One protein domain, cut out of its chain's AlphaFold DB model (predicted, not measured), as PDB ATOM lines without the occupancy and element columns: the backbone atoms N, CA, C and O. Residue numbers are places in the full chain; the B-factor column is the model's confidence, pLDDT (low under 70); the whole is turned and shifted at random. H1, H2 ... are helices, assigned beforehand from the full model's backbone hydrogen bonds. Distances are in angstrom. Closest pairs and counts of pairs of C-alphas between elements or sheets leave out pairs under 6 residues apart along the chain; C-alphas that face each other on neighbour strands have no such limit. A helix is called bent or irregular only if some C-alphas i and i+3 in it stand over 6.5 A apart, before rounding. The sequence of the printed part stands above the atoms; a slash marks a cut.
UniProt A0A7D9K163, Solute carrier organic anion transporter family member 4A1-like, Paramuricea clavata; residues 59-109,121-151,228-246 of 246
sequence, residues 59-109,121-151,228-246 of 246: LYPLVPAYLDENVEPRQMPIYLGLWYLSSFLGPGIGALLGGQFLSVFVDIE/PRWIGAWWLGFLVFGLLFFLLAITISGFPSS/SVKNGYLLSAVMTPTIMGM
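Overview. This is residues 59 to 109, 121 to 151 and 228 to 246 of the 246 residues of the protein "Solute carrier organic anion transporter family member 4A1-like" of Paramuricea clavata (UniProt A0A7D9K163). A long, bent helix, H2, forms the spine of a loose, flat group of helices, with H1 folded back along its first arm and H4 running beside its second. H3 meets the second arm near Phe 101 and opens away from it as a V, with residues 135 to 149 standing free. The 101 printed residues hold four named helices, H1 to H4 in chain order, and no named strand: the class is all helix, with mostly aligned packing. The whole is loose, with a radius of gyration of the C-alphas of 17.5 A, and spans 55 by 33 by 15 A.

Arrangement. H1, residues 59 to 70, and H2a, residues 76 to 88, form a helical hairpin; they touch at a shallow tilt of 20 degrees, opposite ways, the closest C-alphas being those of Asp 68 and Met 76, 6.7 A apart. H2b, residues 91 to 101, touches H3, residues 129 to 146, through 129 to 130 alone, at a steep tilt of 49 degrees; the closest C-alphas are those of Phe 101 and Leu 129, 6.4 A. H4, residues 228 to 244, touches H2b at 8 degrees, opposite ways, with the C-alphas of Gly 92 and Ser 236 closest, 4.1 A. H4 only just touches H2a, with 3 pairs of C-alphas within 8 A, the closest being Phe 88 and Ile 243, 5.9 A. H1 and H3 are apart. Every O i to N i+4 pair is within hydrogen-bond range in H2a, H2b and H3; in H1 7 of 8 are, in H4 12 of 13.

Along the chain. H1 begins at C-alpha 59 (110.973, 89.309, 83.613) and is 15.9 A long. H2, residues 76 to 101, was assigned as one helix by its hydrogen bonds but is bent: C-alphas 88 and 91 are 6.5 A apart. H2a is 18.4 A long, H2b 14.9 A, H3 25.7 A and H4 24.4 A, ending at C-alpha 244 (111.861, 98.517, 100.060).

Size, cuts and confidence. The C-alphas of Arg 74 and Arg 122, the two farthest apart, are 55.8 A apart. Residues 110 to 120 and 152 to 227 are not printed; the gaps are 17.4 A and 44.6 A between C-alphas. The link from H1 to H2 is tight. In this model residues 245 to 246 have pLDDT under 70.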
ATOM      1  N   LEU A  59     112.047  89.412  82.615       89.38
ATOM      2  CA  LEU A  59     110.973  89.309  83.613       89.38
ATOM      3  C   LEU A  59     110.483  90.689  84.071       89.38
ATOM      4  O   LEU A  59     109.279  90.916  84.164       89.38
ATOM      5  N   TYR A  60     111.404  91.626  84.302       87.50
ATOM      6  CA  TYR A  60     111.080  92.969  84.788       87.50
ATOM      7  C   TYR A  60     110.189  93.795  83.845       87.50
ATOM      8  O   TYR A  60     109.275  94.438  84.354       87.50
ATOM      9  N   PRO A  61     110.404  93.809  82.515       90.75
ATOM     10  CA  PRO A  61     109.490  94.468  81.584       90.75
ATOM     11  C   PRO A  61     108.302  93.591  81.156       90.75
ATOM     12  O   PRO A  61     107.201  94.117  80.996       90.75
ATOM     13  N   LEU A  62     108.482  92.277  80.968       90.50
ATOM     14  CA  LEU A  62     107.416  91.427  80.421       90.50
ATOM     15  C   LEU A  62     106.310  91.131  81.431       90.50
ATOM     16  O   LEU A  62     105.154  91.060  81.027       90.50
ATOM     17  N   VAL A  63     106.622  90.969  82.722       91.62
ATOM     18  CA  VAL A  63     105.590  90.674  83.730       91.62
ATOM     19  C   VAL A  63     104.607  91.844  83.879       91.62
ATOM     20  O   VAL A  63     103.406  91.608  83.736       91.62
ATOM     21  N   PRO A  64     105.046  93.105  84.080       91.44
ATOM     22  CA  PRO A  64     104.135  94.247  84.090       91.44
ATOM     23  C   PRO A  64     103.365  94.411  82.779       91.44
ATOM     24  O   PRO A  64     102.169  94.674  82.828       91.44
ATOM     25  N   ALA A  65     104.005  94.207  81.622       90.81
ATOM     26  CA  ALA A  65     103.322  94.290  80.329       90.81
ATOM     27  C   ALA A  65     102.224  93.224  80.190       90.81
ATOM     28  O   ALA A  65     101.108  93.523  79.772       90.81
ATOM     29  N   TYR A  66     102.509  91.987  80.600       89.44
ATOM     30  CA  TYR A  66     101.522  90.914  80.605       89.44
ATOM     31  C   TYR A  66     100.356  91.228  81.549       89.44
ATOM     32  O   TYR A  66      99.203  91.005  81.186       89.44
ATOM     33  N   LEU A  67     100.630  91.762  82.743       90.94
ATOM     34  CA  LEU A  67      99.584  92.176  83.678       90.94
ATOM     35  C   LEU A  67      98.721  93.302  83.094       90.94
ATOM     36  O   LEU A  67      97.499  93.203  83.159       90.94
ATOM     37  N   ASP A  68      99.332  94.308  82.467       87.06
ATOM     38  CA  ASP A  68      98.628  95.449  81.865       87.06
ATOM     39  C   ASP A  68      97.665  95.019  80.749       87.06
ATOM     40  O   ASP A  68      96.546  95.516  80.640       87.06
ATOM     41  N   GLU A  69      98.062  94.028  79.946       84.88
ATOM     42  CA  GLU A  69      97.229  93.520  78.854       84.88
ATOM     43  C   GLU A  69      96.112  92.567  79.317       84.88
ATOM     44  O   GLU A  69      95.147  92.337  78.579       84.88
ATOM     45  N   ASN A  70      96.216  92.003  80.525       87.12
ATOM     46  CA  ASN A  70      95.330  90.935  80.988       87.12
ATOM     47  C   ASN A  70      94.432  91.311  82.174       87.12
ATOM     48  O   ASN A  70      93.376  90.688  82.344       87.12
ATOM     49  N   VAL A  71      94.803  92.311  82.969       87.38
ATOM     50  CA  VAL A  71      94.116  92.725  84.201       87.38
ATOM     51  C   VAL A  71      93.311  94.008  83.971       87.38
ATOM     52  O   VAL A  71      93.624  94.820  83.109       87.38
ATOM     53  N   GLU A  72      92.233  94.206  84.733       84.56
ATOM     54  CA  GLU A  72      91.488  95.466  84.697       84.56
ATOM     55  C   GLU A  72      92.319  96.637  85.262       84.56
ATOM     56  O   GLU A  72      92.915  96.490  86.335       84.56
ATOM     57  N   PRO A  73      92.278  97.841  84.653       85.00
ATOM     58  CA  PRO A  73      93.061  98.993  85.113       85.00
ATOM     59  C   PRO A  73      92.841  99.358  86.588       85.00
ATOM     60  O   PRO A  73      93.754  99.820  87.264       85.00
ATOM     61  N   ARG A  74      91.635  99.109  87.118       87.75
ATOM     62  CA  ARG A  74      91.303  99.347  88.531       87.75
ATOM     63  C   ARG A  74      92.049  98.408  89.485       87.75
ATOM     64  O   ARG A  74      92.315  98.787  90.621       87.75
ATOM     65  N   GLN A  75      92.348  97.189  89.047       89.00
ATOM     66  CA  GLN A  75      93.015  96.170  89.857       89.00
ATOM     67  C   GLN A  75      94.526  96.124  89.603       89.00
ATOM     68  O   GLN A  75      95.266  95.658  90.466       89.00
ATOM     69  N   MET A  76      94.991  96.640  88.463       91.06
ATOM     70  CA  MET A  76      96.400  96.649  88.057       91.06
ATOM     71  C   MET A  76      97.376  97.125  89.154       91.06
ATOM     72  O   MET A  76      98.355  96.416  89.404       91.06
ATOM     73  N   PRO A  77      97.118  98.223  89.903       93.69
ATOM     74  CA  PRO A  77      98.027  98.659  90.967       93.69
ATOM     75  C   PRO A  77      98.245  97.610  92.067       93.69
ATOM     76  O   PRO A  77      99.339  97.518  92.614       93.69
ATOM     77  N   ILE A  78      97.230  96.793  92.373       94.88
ATOM     78  CA  ILE A  78      97.321  95.737  93.394       94.88
ATOM     79  C   ILE A  78      98.251  94.617  92.911       94.88
ATOM     80  O   ILE A  78      99.116  94.169  93.661       94.88
ATOM     81  N   TYR A  79      98.112  94.195  91.651       93.88
ATOM     82  CA  TYR A  79      98.962  93.153  91.068       93.88
ATOM     83  C   TYR A  79     100.413  93.613  90.906       93.88
ATOM     84  O   TYR A  79     101.327  92.853  91.224       93.88
ATOM     85  N   LEU A  80     100.635  94.864  90.489       93.19
ATOM     86  CA  LEU A  80     101.974  95.454  90.471       93.19
ATOM     87  C   LEU A  80     102.570  95.530  91.878       93.19
ATOM     88  O   LEU A  80     103.727  95.167  92.069       93.19
ATOM     89  N   GLY A  81     101.781  95.948  92.872       92.56
ATOM     90  CA  GLY A  81     102.210  95.975  94.269       92.56
ATOM     91  C   GLY A  81     102.664  94.601  94.762       92.56
ATOM     92  O   GLY A  81     103.728  94.490  95.366       92.56
ATOM     93  N   LEU A  82     101.914  93.541  94.443       93.31
ATOM     94  CA  LEU A  82     102.285  92.167  94.789       93.31
ATOM     95  C   LEU A  82     103.563  91.708  94.067       93.31
ATOM     96  O   LEU A  82     104.433  91.095  94.688       93.31
ATOM     97  N   TRP A  83     103.702  92.035  92.780       91.56
ATOM     98  CA  TRP A  83     104.904  91.745  91.997       91.56
ATOM     99  C   TRP A  83     106.153  92.404  92.600       91.56
ATOM    100  O   TRP A  83     107.140  91.718  92.888       91.56
ATOM    101  N   TYR A  84     106.104  93.710  92.871       88.88
ATOM    102  CA  TYR A  84     107.232  94.431  93.463       88.88
ATOM    103  C   TYR A  84     107.525  93.972  94.893       88.88
ATOM    104  O   TYR A  84     108.685  93.745  95.227       88.88
ATOM    105  N   LEU A  85     106.495  93.723  95.712       90.38
ATOM    106  CA  LEU A  85     106.672  93.171  97.056       90.38
ATOM    107  C   LEU A  85     107.415  91.832  97.014       90.38
ATOM    108  O   LEU A  85     108.370  91.636  97.764       90.38
ATOM    109  N   SER A  86     107.024  90.925  96.114       89.50
ATOM    110  CA  SER A  86     107.709  89.636  95.956       89.50
ATOM    111  C   SER A  86     109.175  89.800  95.533       89.50
ATOM    112  O   SER A  86     110.048  89.102  96.051       89.50
ATOM    113  N   SER A  87     109.464  90.785  94.675       86.81
ATOM    114  CA  SER A  87     110.823  91.110  94.230       86.81
ATOM    115  C   SER A  87     111.696  91.647  95.370       86.81
ATOM    116  O   SER A  87     112.882  91.332  95.434       86.81
ATOM    117  N   PHE A  88     111.119  92.421  96.292       84.88
ATOM    118  CA  PHE A  88     111.839  93.012  97.425       84.88
ATOM    119  C   PHE A  88     112.008  92.061  98.613       84.88
ATOM    120  O   PHE A  88     113.022  92.117  99.306       84.88
ATOM    121  N   LEU A  89     111.054  91.153  98.838       89.75
ATOM    122  CA  LEU A  89     111.169  90.112  99.864       89.75
ATOM    123  C   LEU A  89     112.150  89.001  99.466       89.75
ATOM    124  O   LEU A  89     112.758  88.373 100.337       89.75
ATOM    125  N   GLY A  90     112.323  88.768  98.162       89.25
ATOM    126  CA  GLY A  90     113.181  87.715  97.616       89.25
ATOM    127  C   GLY A  90     114.597  87.690  98.208       89.25
ATOM    128  O   GLY A  90     114.998  86.650  98.730       89.25
ATOM    129  N   PRO A  91     115.355  88.804  98.204       87.56
ATOM    130  CA  PRO A  91     116.709  88.847  98.759       87.56
ATOM    131  C   PRO A  91     116.784  88.516 100.255       87.56
ATOM    132  O   PRO A  91     117.721  87.840 100.677       87.56
ATOM    133  N   GLY A  92     115.790  88.931 101.048       88.94
ATOM    134  CA  GLY A  92     115.702  88.577 102.465       88.94
ATOM    135  C   GLY A  92     115.544  87.069 102.654       88.94
ATOM    136  O   GLY A  92     116.378  86.425 103.290       88.94
ATOM    137  N   ILE A  93     114.537  86.480 102.002       91.56
ATOM    138  CA  ILE A  93     114.291  85.029 102.027       91.56
ATOM    139  C   ILE A  93     115.519  84.254 101.519       91.56
ATOM    140  O   ILE A  93     115.914  83.250 102.112       91.56
ATOM    141  N   GLY A  94     116.165  84.746 100.460       91.38
ATOM    142  CA  GLY A  94     117.388  84.173  99.906       91.38
ATOM    143  C   GLY A  94     118.554  84.183 100.896       91.38
ATOM    144  O   GLY A  94     119.249  83.178 101.019       91.38
ATOM    145  N   ALA A  95     118.742  85.267 101.654       89.56
ATOM    146  CA  ALA A  95     119.770  85.346 102.692       89.56
ATOM    147  C   ALA A  95     119.499  84.380 103.860       89.56
ATOM    148  O   ALA A  95     120.433  83.737 104.348       89.56
ATOM    149  N   LEU A  96     118.231  84.223 104.271       91.94
ATOM    150  CA  LEU A  96     117.831  83.253 105.298       91.94
ATOM    151  C   LEU A  96     118.167  81.822 104.866       91.94
ATOM    152  O   LEU A  96     118.872  81.105 105.577       91.94
ATOM    153  N   LEU A  97     117.689  81.418 103.686       93.19
ATOM    154  CA  LEU A  97     117.884  80.067 103.156       93.19
ATOM    155  C   LEU A  97     119.352  79.807 102.794       93.19
ATOM    156  O   LEU A  97     119.870  78.727 103.066       93.19
ATOM    157  N   GLY A  98     120.056  80.813 102.274       91.44
ATOM    158  CA  GLY A  98     121.493  80.748 102.022       91.44
ATOM    159  C   GLY A  98     122.288  80.479 103.299       91.44
ATOM    160  O   GLY A  98     123.139  79.592 103.311       91.44
ATOM    161  N   GLY A  99     121.970  81.164 104.403       90.19
ATOM    162  CA  GLY A  99     122.588  80.901 105.706       90.19
ATOM    163  C   GLY A  99     122.396  79.456 106.182       90.19
ATOM    164  O   GLY A  99     123.334  78.859 106.713       90.19
ATOM    165  N   GLN A 100     121.216  78.877 105.928       92.44
ATOM    166  CA  GLN A 100     120.920  77.472 106.231       92.44
ATOM    167  C   GLN A 100     121.739  76.514 105.362       92.44
ATOM    168  O   GLN A 100     122.387  75.618 105.895       92.44
ATOM    169  N   PHE A 101     121.797  76.724 104.045       93.38
ATOM    170  CA  PHE A 101     122.615  75.885 103.158       93.38
ATOM    171  C   PHE A 101     124.106  75.954 103.505       93.38
ATOM    172  O   PHE A 101     124.794  74.937 103.499       93.38
ATOM    173  N   LEU A 102     124.602  77.128 103.907       91.62
ATOM    174  CA  LEU A 102     125.989  77.298 104.343       91.62
ATOM    175  C   LEU A 102     126.291  76.671 105.718       91.62
ATOM    176  O   LEU A 102     127.462  76.592 106.102       91.62
ATOM    177  N   SER A 103     125.272  76.252 106.471       90.88
ATOM    178  CA  SER A 103     125.437  75.518 107.733       90.88
ATOM    179  C   SER A 103     125.653  74.014 107.543       90.88
ATOM    180  O   SER A 103     126.052  73.341 108.491       90.88
ATOM    181  N   VAL A 104     125.430  73.500 106.329       92.38
ATOM    182  CA  VAL A 104     125.730  72.119 105.924       92.38
ATOM    183  C   VAL A 104     127.146  72.069 105.362       92.38
ATOM    184  O   VAL A 104     127.552  72.989 104.651       92.38
ATOM    185  N   PHE A 105     127.915  71.030 105.696       91.38
ATOM    186  CA  PHE A 105     129.282  70.874 105.193       91.38
ATOM    187  C   PHE A 105     129.273  70.704 103.668       91.38
ATOM    188  O   PHE A 105     128.325  70.148 103.118       91.38
ATOM    189  N   VAL A 106     130.309  71.185 102.975       91.38
ATOM    190  CA  VAL A 106     130.360  71.221 101.501       91.38
ATOM    191  C   VAL A 106     130.091  69.869 100.831       91.38
ATOM    192  O   VAL A 106     129.415  69.847  99.801       91.38
ATOM    193  N   ASP A 107     130.539  68.772 101.446       90.06
ATOM    194  CA  ASP A 107     130.350  67.392 100.973       90.06
ATOM    195  C   ASP A 107     129.180  66.662 101.653       90.06
ATOM    196  O   ASP A 107     129.063  65.445 101.541       90.06
ATOM    197  N   ILE A 108     128.304  67.393 102.355       90.06
ATOM    198  CA  ILE A 108     127.193  66.895 103.190       90.06
ATOM    199  C   ILE A 108     127.686  66.179 104.454       90.06
ATOM    200  O   ILE A 108     127.280  66.542 105.560       90.06
ATOM    201  N   GLU A 109     128.595  65.220 104.307       88.56
ATOM    202  CA  GLU A 109     129.197  64.454 105.393       88.56
ATOM    203  C   GLU A 109     130.663  64.839 105.597       88.56
ATOM    204  O   GLU A 109     131.404  65.095 104.647       88.56
ATOM    205  N   PRO A 121     137.221  78.400 110.902       77.31
ATOM    206  CA  PRO A 121     137.644  79.098 109.685       77.31
ATOM    207  C   PRO A 121     137.854  78.172 108.478       77.31
ATOM    208  O   PRO A 121     137.869  78.652 107.346       77.31
ATOM    209  N   ARG A 122     138.019  76.862 108.703       82.19
ATOM    210  CA  ARG A 122     138.126  75.837 107.653       82.19
ATOM    211  C   ARG A 122     136.770  75.354 107.141       82.19
ATOM    212  O   ARG A 122     136.728  74.561 106.206       82.19
ATOM    213  N   TRP A 123     135.673  75.787 107.757       85.00
ATOM    214  CA  TRP A 123     134.335  75.403 107.342       85.00
ATOM    215  C   TRP A 123     133.997  75.992 105.975       85.00
ATOM    216  O   TRP A 123     133.962  77.211 105.789       85.00
ATOM    217  N   ILE A 124     133.682  75.112 105.031       88.50
ATOM    218  CA  ILE A 124     133.110  75.477 103.741       88.50
ATOM    219  C   ILE A 124     131.688  74.932 103.735       88.50
ATOM    220  O   ILE A 124     131.474  73.725 103.832       88.50
ATOM    221  N   GLY A 125     130.717  75.841 103.671       90.44
ATOM    222  CA  GLY A 125     129.311  75.475 103.577       90.44
ATOM    223  C   GLY A 125     128.944  74.955 102.185       90.44
ATOM    224  O   GLY A 125     129.598  75.309 101.201       90.44
ATOM    225  N   ALA A 126     127.865  74.180 102.086       93.50
ATOM    226  CA  ALA A 126     127.306  73.660 100.834       93.50
ATOM    227  C   ALA A 126     126.655  74.765  99.973       93.50
ATOM    228  O   ALA A 126     125.449  74.794  99.738       93.50
ATOM    229  N   TRP A 127     127.473  75.696  99.477       90.94
ATOM    230  CA  TRP A 127     127.058  76.857  98.682       90.94
ATOM    231  C   TRP A 127     126.332  76.475  97.383       90.94
ATOM    232  O   TRP A 127     125.481  77.224  96.904       90.94
ATOM    233  N   TRP A 128     126.646  75.306  96.821       92.75
ATOM    234  CA  TRP A 128     126.059  74.807  95.579       92.75
ATOM    235  C   TRP A 128     124.612  74.329  95.751       92.75
ATOM    236  O   TRP A 128     123.856  74.296  94.778       92.75
ATOM    237  N   LEU A 129     124.204  73.991  96.978       93.19
ATOM    238  CA  LEU A 129     122.897  73.401  97.261       93.19
ATOM    239  C   LEU A 129     121.752  74.341  96.867       93.19
ATOM    240  O   LEU A 129     120.758  73.904  96.289       93.19
ATOM    241  N   GLY A 130     121.931  75.647  97.090       91.81
ATOM    242  CA  GLY A 130     120.953  76.657  96.693       91.81
ATOM    243  C   GLY A 130     120.691  76.671  95.186       91.81
ATOM    244  O   GLY A 130     119.535  76.725  94.774       91.81
ATOM    245  N   PHE A 131     121.733  76.547  94.357       92.06
ATOM    246  CA  PHE A 131     121.571  76.526  92.902       92.06
ATOM    247  C   PHE A 131     120.759  75.321  92.424       92.06
ATOM    248  O   PHE A 131     119.939  75.468  91.522       92.06
ATOM    249  N   LEU A 132     120.936  74.149  93.041       94.00
ATOM    250  CA  LEU A 132     120.164  72.958  92.679       94.00
ATOM    251  C   LEU A 132     118.703  73.071  93.116       94.00
ATOM    252  O   LEU A 132     117.806  72.812  92.316       94.00
ATOM    253  N   VAL A 133     118.460  73.490  94.363       94.69
ATOM    254  CA  VAL A 133     117.103  73.618  94.911       94.69
ATOM    255  C   VAL A 133     116.311  74.671  94.136       94.69
ATOM    256  O   VAL A 133     115.249  74.369  93.596       94.69
ATOM    257  N   PHE A 134     116.832  75.895  94.021       93.06
ATOM    258  CA  PHE A 134     116.123  76.968  93.321       93.06
ATOM    259  C   PHE A 134     116.123  76.790  91.807       93.06
ATOM    260  O   PHE A 134     115.136  77.139  91.167       93.06
ATOM    261  N   GLY A 135     117.173  76.204  91.227       93.56
ATOM    262  CA  GLY A 135     117.205  75.874  89.804       93.56
ATOM    263  C   GLY A 135     116.099  74.891  89.426       93.56
ATOM    264  O   GLY A 135     115.376  75.125  88.458       93.56
ATOM    265  N   LEU A 136     115.900  73.841  90.230       95.88
ATOM    266  CA  LEU A 136     114.797  72.901  90.034       95.88
ATOM    267  C   LEU A 136     113.434  73.580  90.228       95.88
ATOM    268  O   LEU A 136     112.541  73.395  89.404       95.88
ATOM    269  N   LEU A 137     113.274  74.394  91.275       94.81
ATOM    270  CA  LEU A 137     112.031  75.134  91.511       94.81
ATOM    271  C   LEU A 137     111.693  76.061  90.337       94.81
ATOM    272  O   LEU A 137     110.572  76.023  89.836       94.81
ATOM    273  N   PHE A 138     112.653  76.848  89.847       92.75
ATOM    274  CA  PHE A 138     112.446  77.726  88.696       92.75
ATOM    275  C   PHE A 138     112.152  76.954  87.417       92.75
ATOM    276  O   PHE A 138     111.308  77.390  86.638       92.75
ATOM    277  N   PHE A 139     112.774  75.794  87.214       94.38
ATOM    278  CA  PHE A 139     112.460  74.928  86.084       94.38
ATOM    279  C   PHE A 139     111.003  74.434  86.129       94.38
ATOM    280  O   PHE A 139     110.285  74.523  85.133       94.38
ATOM    281  N   LEU A 140     110.525  73.992  87.295       96.19
ATOM    282  CA  LEU A 140     109.131  73.569  87.482       96.19
ATOM    283  C   LEU A 140     108.140  74.732  87.322       96.19
ATOM    284  O   LEU A 140     107.086  74.575  86.697       96.19
ATOM    285  N   LEU A 141     108.479  75.918  87.838       93.38
ATOM    286  CA  LEU A 141     107.682  77.125  87.617       93.38
ATOM    287  C   LEU A 141     107.631  77.495  86.135       93.38
ATOM    288  O   LEU A 141     106.557  77.818  85.639       93.38
ATOM    289  N   ALA A 142     108.750  77.410  85.415       93.06
ATOM    290  CA  ALA A 142     108.795  77.697  83.986       93.06
ATOM    291  C   ALA A 142     107.870  76.761  83.196       93.06
ATOM    292  O   ALA A 142     107.140  77.235  82.328       93.06
ATOM    293  N   ILE A 143     107.825  75.467  83.531       94.81
ATOM    294  CA  ILE A 143     106.870  74.515  82.935       94.81
ATOM    295  C   ILE A 143     105.428  74.940  83.229       94.81
ATOM    296  O   ILE A 143     104.599  74.991  82.324       94.81
ATOM    297  N   THR A 144     105.138  75.288  84.485       93.31
ATOM    298  CA  THR A 144     103.792  75.695  84.915       93.31
ATOM    299  C   THR A 144     103.331  76.960  84.187       93.31
ATOM    300  O   THR A 144     102.223  77.002  83.655       93.31
ATOM    301  N   ILE A 145     104.196  77.973  84.108       90.38
ATOM    302  CA  ILE A 145     103.931  79.247  83.426       90.38
ATOM    303  C   ILE A 145     103.829  79.049  81.911       90.38
ATOM    304  O   ILE A 145     103.006  79.695  81.277       90.38
ATOM    305  N   SER A 146     104.593  78.125  81.323       89.81
ATOM    306  CA  SER A 146     104.510  77.822  79.883       89.81
ATOM    307  C   SER A 146     103.140  77.270  79.468       89.81
ATOM    308  O   SER A 146     102.781  77.340  78.297       89.81
ATOM    309  N   GLY A 147     102.361  76.742  80.418       90.12
ATOM    310  CA  GLY A 147     100.972  76.341  80.197       90.12
ATOM    311  C   GLY A 147      99.965  77.499  80.191       90.12
ATOM    312  O   GLY A 147      98.805  77.282  79.842       90.12
ATOM    313  N   PHE A 148     100.364  78.717  80.577       87.38
ATOM    314  CA  PHE A 148      99.461  79.867  80.596       87.38
ATOM    315  C   PHE A 148      99.260  80.427  79.181       87.38
ATOM    316  O   PHE A 148     100.220  80.575  78.422       87.38
ATOM    317  N   PRO A 149      98.016  80.773  78.805       84.69
ATOM    318  CA  PRO A 149      97.754  81.393  77.517       84.69
ATOM    319  C   PRO A 149      98.331  82.813  77.477       84.69
ATOM    320  O   PRO A 149      98.321  83.526  78.475       84.69
ATOM    321  N   SER A 150      98.746  83.269  76.293       80.19
ATOM    322  CA  SER A 150      99.226  84.645  76.079       80.19
ATOM    323  C   SER A 150      98.178  85.722  76.380       80.19
ATOM    324  O   SER A 150      98.510  86.887  76.578       80.19
ATOM    325  N   SER A 151      96.899  85.349  76.407       82.06
ATOM    326  CA  SER A 151      95.808  86.208  76.847       82.06
ATOM    327  C   SER A 151      94.847  85.415  77.722       82.06
ATOM    328  O   SER A 151      94.345  84.367  77.308       82.06
ATOM    329  N   SER A 228     127.100  80.849 110.117       85.88
ATOM    330  CA  SER A 228     126.441  81.044 108.819       85.88
ATOM    331  C   SER A 228     124.941  81.346 108.923       85.88
ATOM    332  O   SER A 228     124.437  82.161 108.149       85.88
ATOM    333  N   VAL A 229     124.238  80.765 109.902       88.50
ATOM    334  CA  VAL A 229     122.791  80.957 110.083       88.50
ATOM    335  C   VAL A 229     122.492  82.336 110.662       88.50
ATOM    336  O   VAL A 229     121.707  83.088 110.082       88.50
ATOM    337  N   LYS A 230     123.156  82.721 111.760       90.19
ATOM    338  CA  LYS A 230     122.984  84.065 112.344       90.19
ATOM    339  C   LYS A 230     123.373  85.170 111.374       90.19
ATOM    340  O   LYS A 230     122.713  86.206 111.329       90.19
ATOM    341  N   ASN A 231     124.419  84.941 110.582       89.12
ATOM    342  CA  ASN A 231     124.809  85.859 109.525       89.12
ATOM    343  C   ASN A 231     123.701  86.016 108.469       89.12
ATOM    344  O   ASN A 231     123.383  87.140 108.091       89.12
ATOM    345  N   GLY A 232     123.069  84.917 108.040       89.69
ATOM    346  CA  GLY A 232     121.920  84.951 107.129       89.69
ATOM    347  C   GLY A 232     120.722  85.718 107.699       89.69
ATOM    348  O   GLY A 232     120.113  86.521 106.994       89.69
ATOM    349  N   TYR A 233     120.423  85.547 108.991       91.31
ATOM    350  CA  TYR A 233     119.345  86.274 109.679       91.31
ATOM    351  C   TYR A 233     119.599  87.778 109.731       91.31
ATOM    352  O   TYR A 233     118.719  88.568 109.389       91.31
ATOM    353  N   LEU A 234     120.813  88.176 110.115       90.50
ATOM    354  CA  LEU A 234     121.192  89.582 110.174       90.50
ATOM    355  C   LEU A 234     121.181  90.218 108.781       90.50
ATOM    356  O   LEU A 234     120.652  91.313 108.607       90.50
ATOM    357  N   LEU A 235     121.702  89.508 107.778       88.94
ATOM    358  CA  LEU A 235     121.693  89.975 106.400       88.94
ATOM    359  C   LEU A 235     120.258  90.142 105.878       88.94
ATOM    360  O   LEU A 235     119.943  91.178 105.304       88.94
ATOM    361  N   SER A 236     119.359  89.196 106.158       88.50
ATOM    362  CA  SER A 236     117.938  89.317 105.804       88.50
ATOM    363  C   SER A 236     117.263  90.519 106.471       88.50
ATOM    364  O   SER A 236     116.494  91.231 105.821       88.50
ATOM    365  N   ALA A 237     117.539  90.747 107.757       88.62
ATOM    366  CA  ALA A 237     116.966  91.856 108.517       88.62
ATOM    367  C   ALA A 237     117.427  93.224 107.991       88.62
ATOM    368  O   ALA A 237     116.650  94.172 107.997       88.62
ATOM    369  N   VAL A 238     118.668  93.317 107.504       85.81
ATOM    370  CA  VAL A 238     119.209  94.543 106.902       85.81
ATOM    371  C   VAL A 238     118.718  94.722 105.465       85.81
ATOM    372  O   VAL A 238     118.288  95.807 105.099       85.81
ATOM    373  N   MET A 239     118.739  93.670 104.643       83.06
ATOM    374  CA  MET A 239     118.448  93.787 103.210       83.06
ATOM    375  C   MET A 239     116.979  94.086 102.911       83.06
ATOM    376  O   MET A 239     116.696  94.875 102.011       83.06
ATOM    377  N   THR A 240     116.048  93.483 103.654       84.88
ATOM    378  CA  THR A 240     114.611  93.600 103.349       84.88
ATOM    379  C   THR A 240     114.121  95.058 103.433       84.88
ATOM    380  O   THR A 240     113.543  95.536 102.457       84.88
ATOM    381  N   PRO A 241     114.406  95.828 104.506       82.25
ATOM    382  CA  PRO A 241     114.014  97.238 104.573       82.25
ATOM    383  C   PRO A 241     114.798  98.136 103.608       82.25
ATOM    384  O   PRO A 241     114.230  99.077 103.061       82.25
ATOM    385  N   THR A 242     116.089  97.859 103.375       79.19
ATOM    386  CA  THR A 242     116.926  98.680 102.481       79.19
ATOM    387  C   THR A 242     116.430  98.652 101.040       79.19
ATOM    388  O   THR A 242     116.468  99.675 100.366       79.19
ATOM    389  N   ILE A 243     115.948  97.501 100.570       76.62
ATOM    390  CA  ILE A 243     115.452  97.355  99.200       76.62
ATOM    391  C   ILE A 243     114.047  97.957  99.044       76.62
ATOM    392  O   ILE A 243     113.747  98.500  97.990       76.62
ATOM    393  N   MET A 244     113.207  97.919 100.087       73.19
ATOM    394  CA  MET A 244     111.861  98.517 100.060       73.19
ATOM    395  C   MET A 244     111.853 100.053 100.140       73.19
ATOM    396  O   MET A 244     110.844 100.668  99.809       73.19
ATOM    397  N   GLY A 245     112.928 100.668 100.641       60.44
ATOM    398  CA  GLY A 245     113.029 102.121 100.825       60.44
ATOM    399  C   GLY A 245     113.499 102.913  99.598       60.44
ATOM    400  O   GLY A 245     113.670 104.125  99.721       60.44
ATOM    401  N   MET A 246     113.742 102.249  98.462       58.78
ATOM    402  CA  MET A 246     114.143 102.851  97.177       58.78
ATOM    403  C   MET A 246     113.012 102.772  96.159       58.78
ATOM    404  O   MET A 246     112.896 103.734  95.369       58.78
TER     405      MET A 246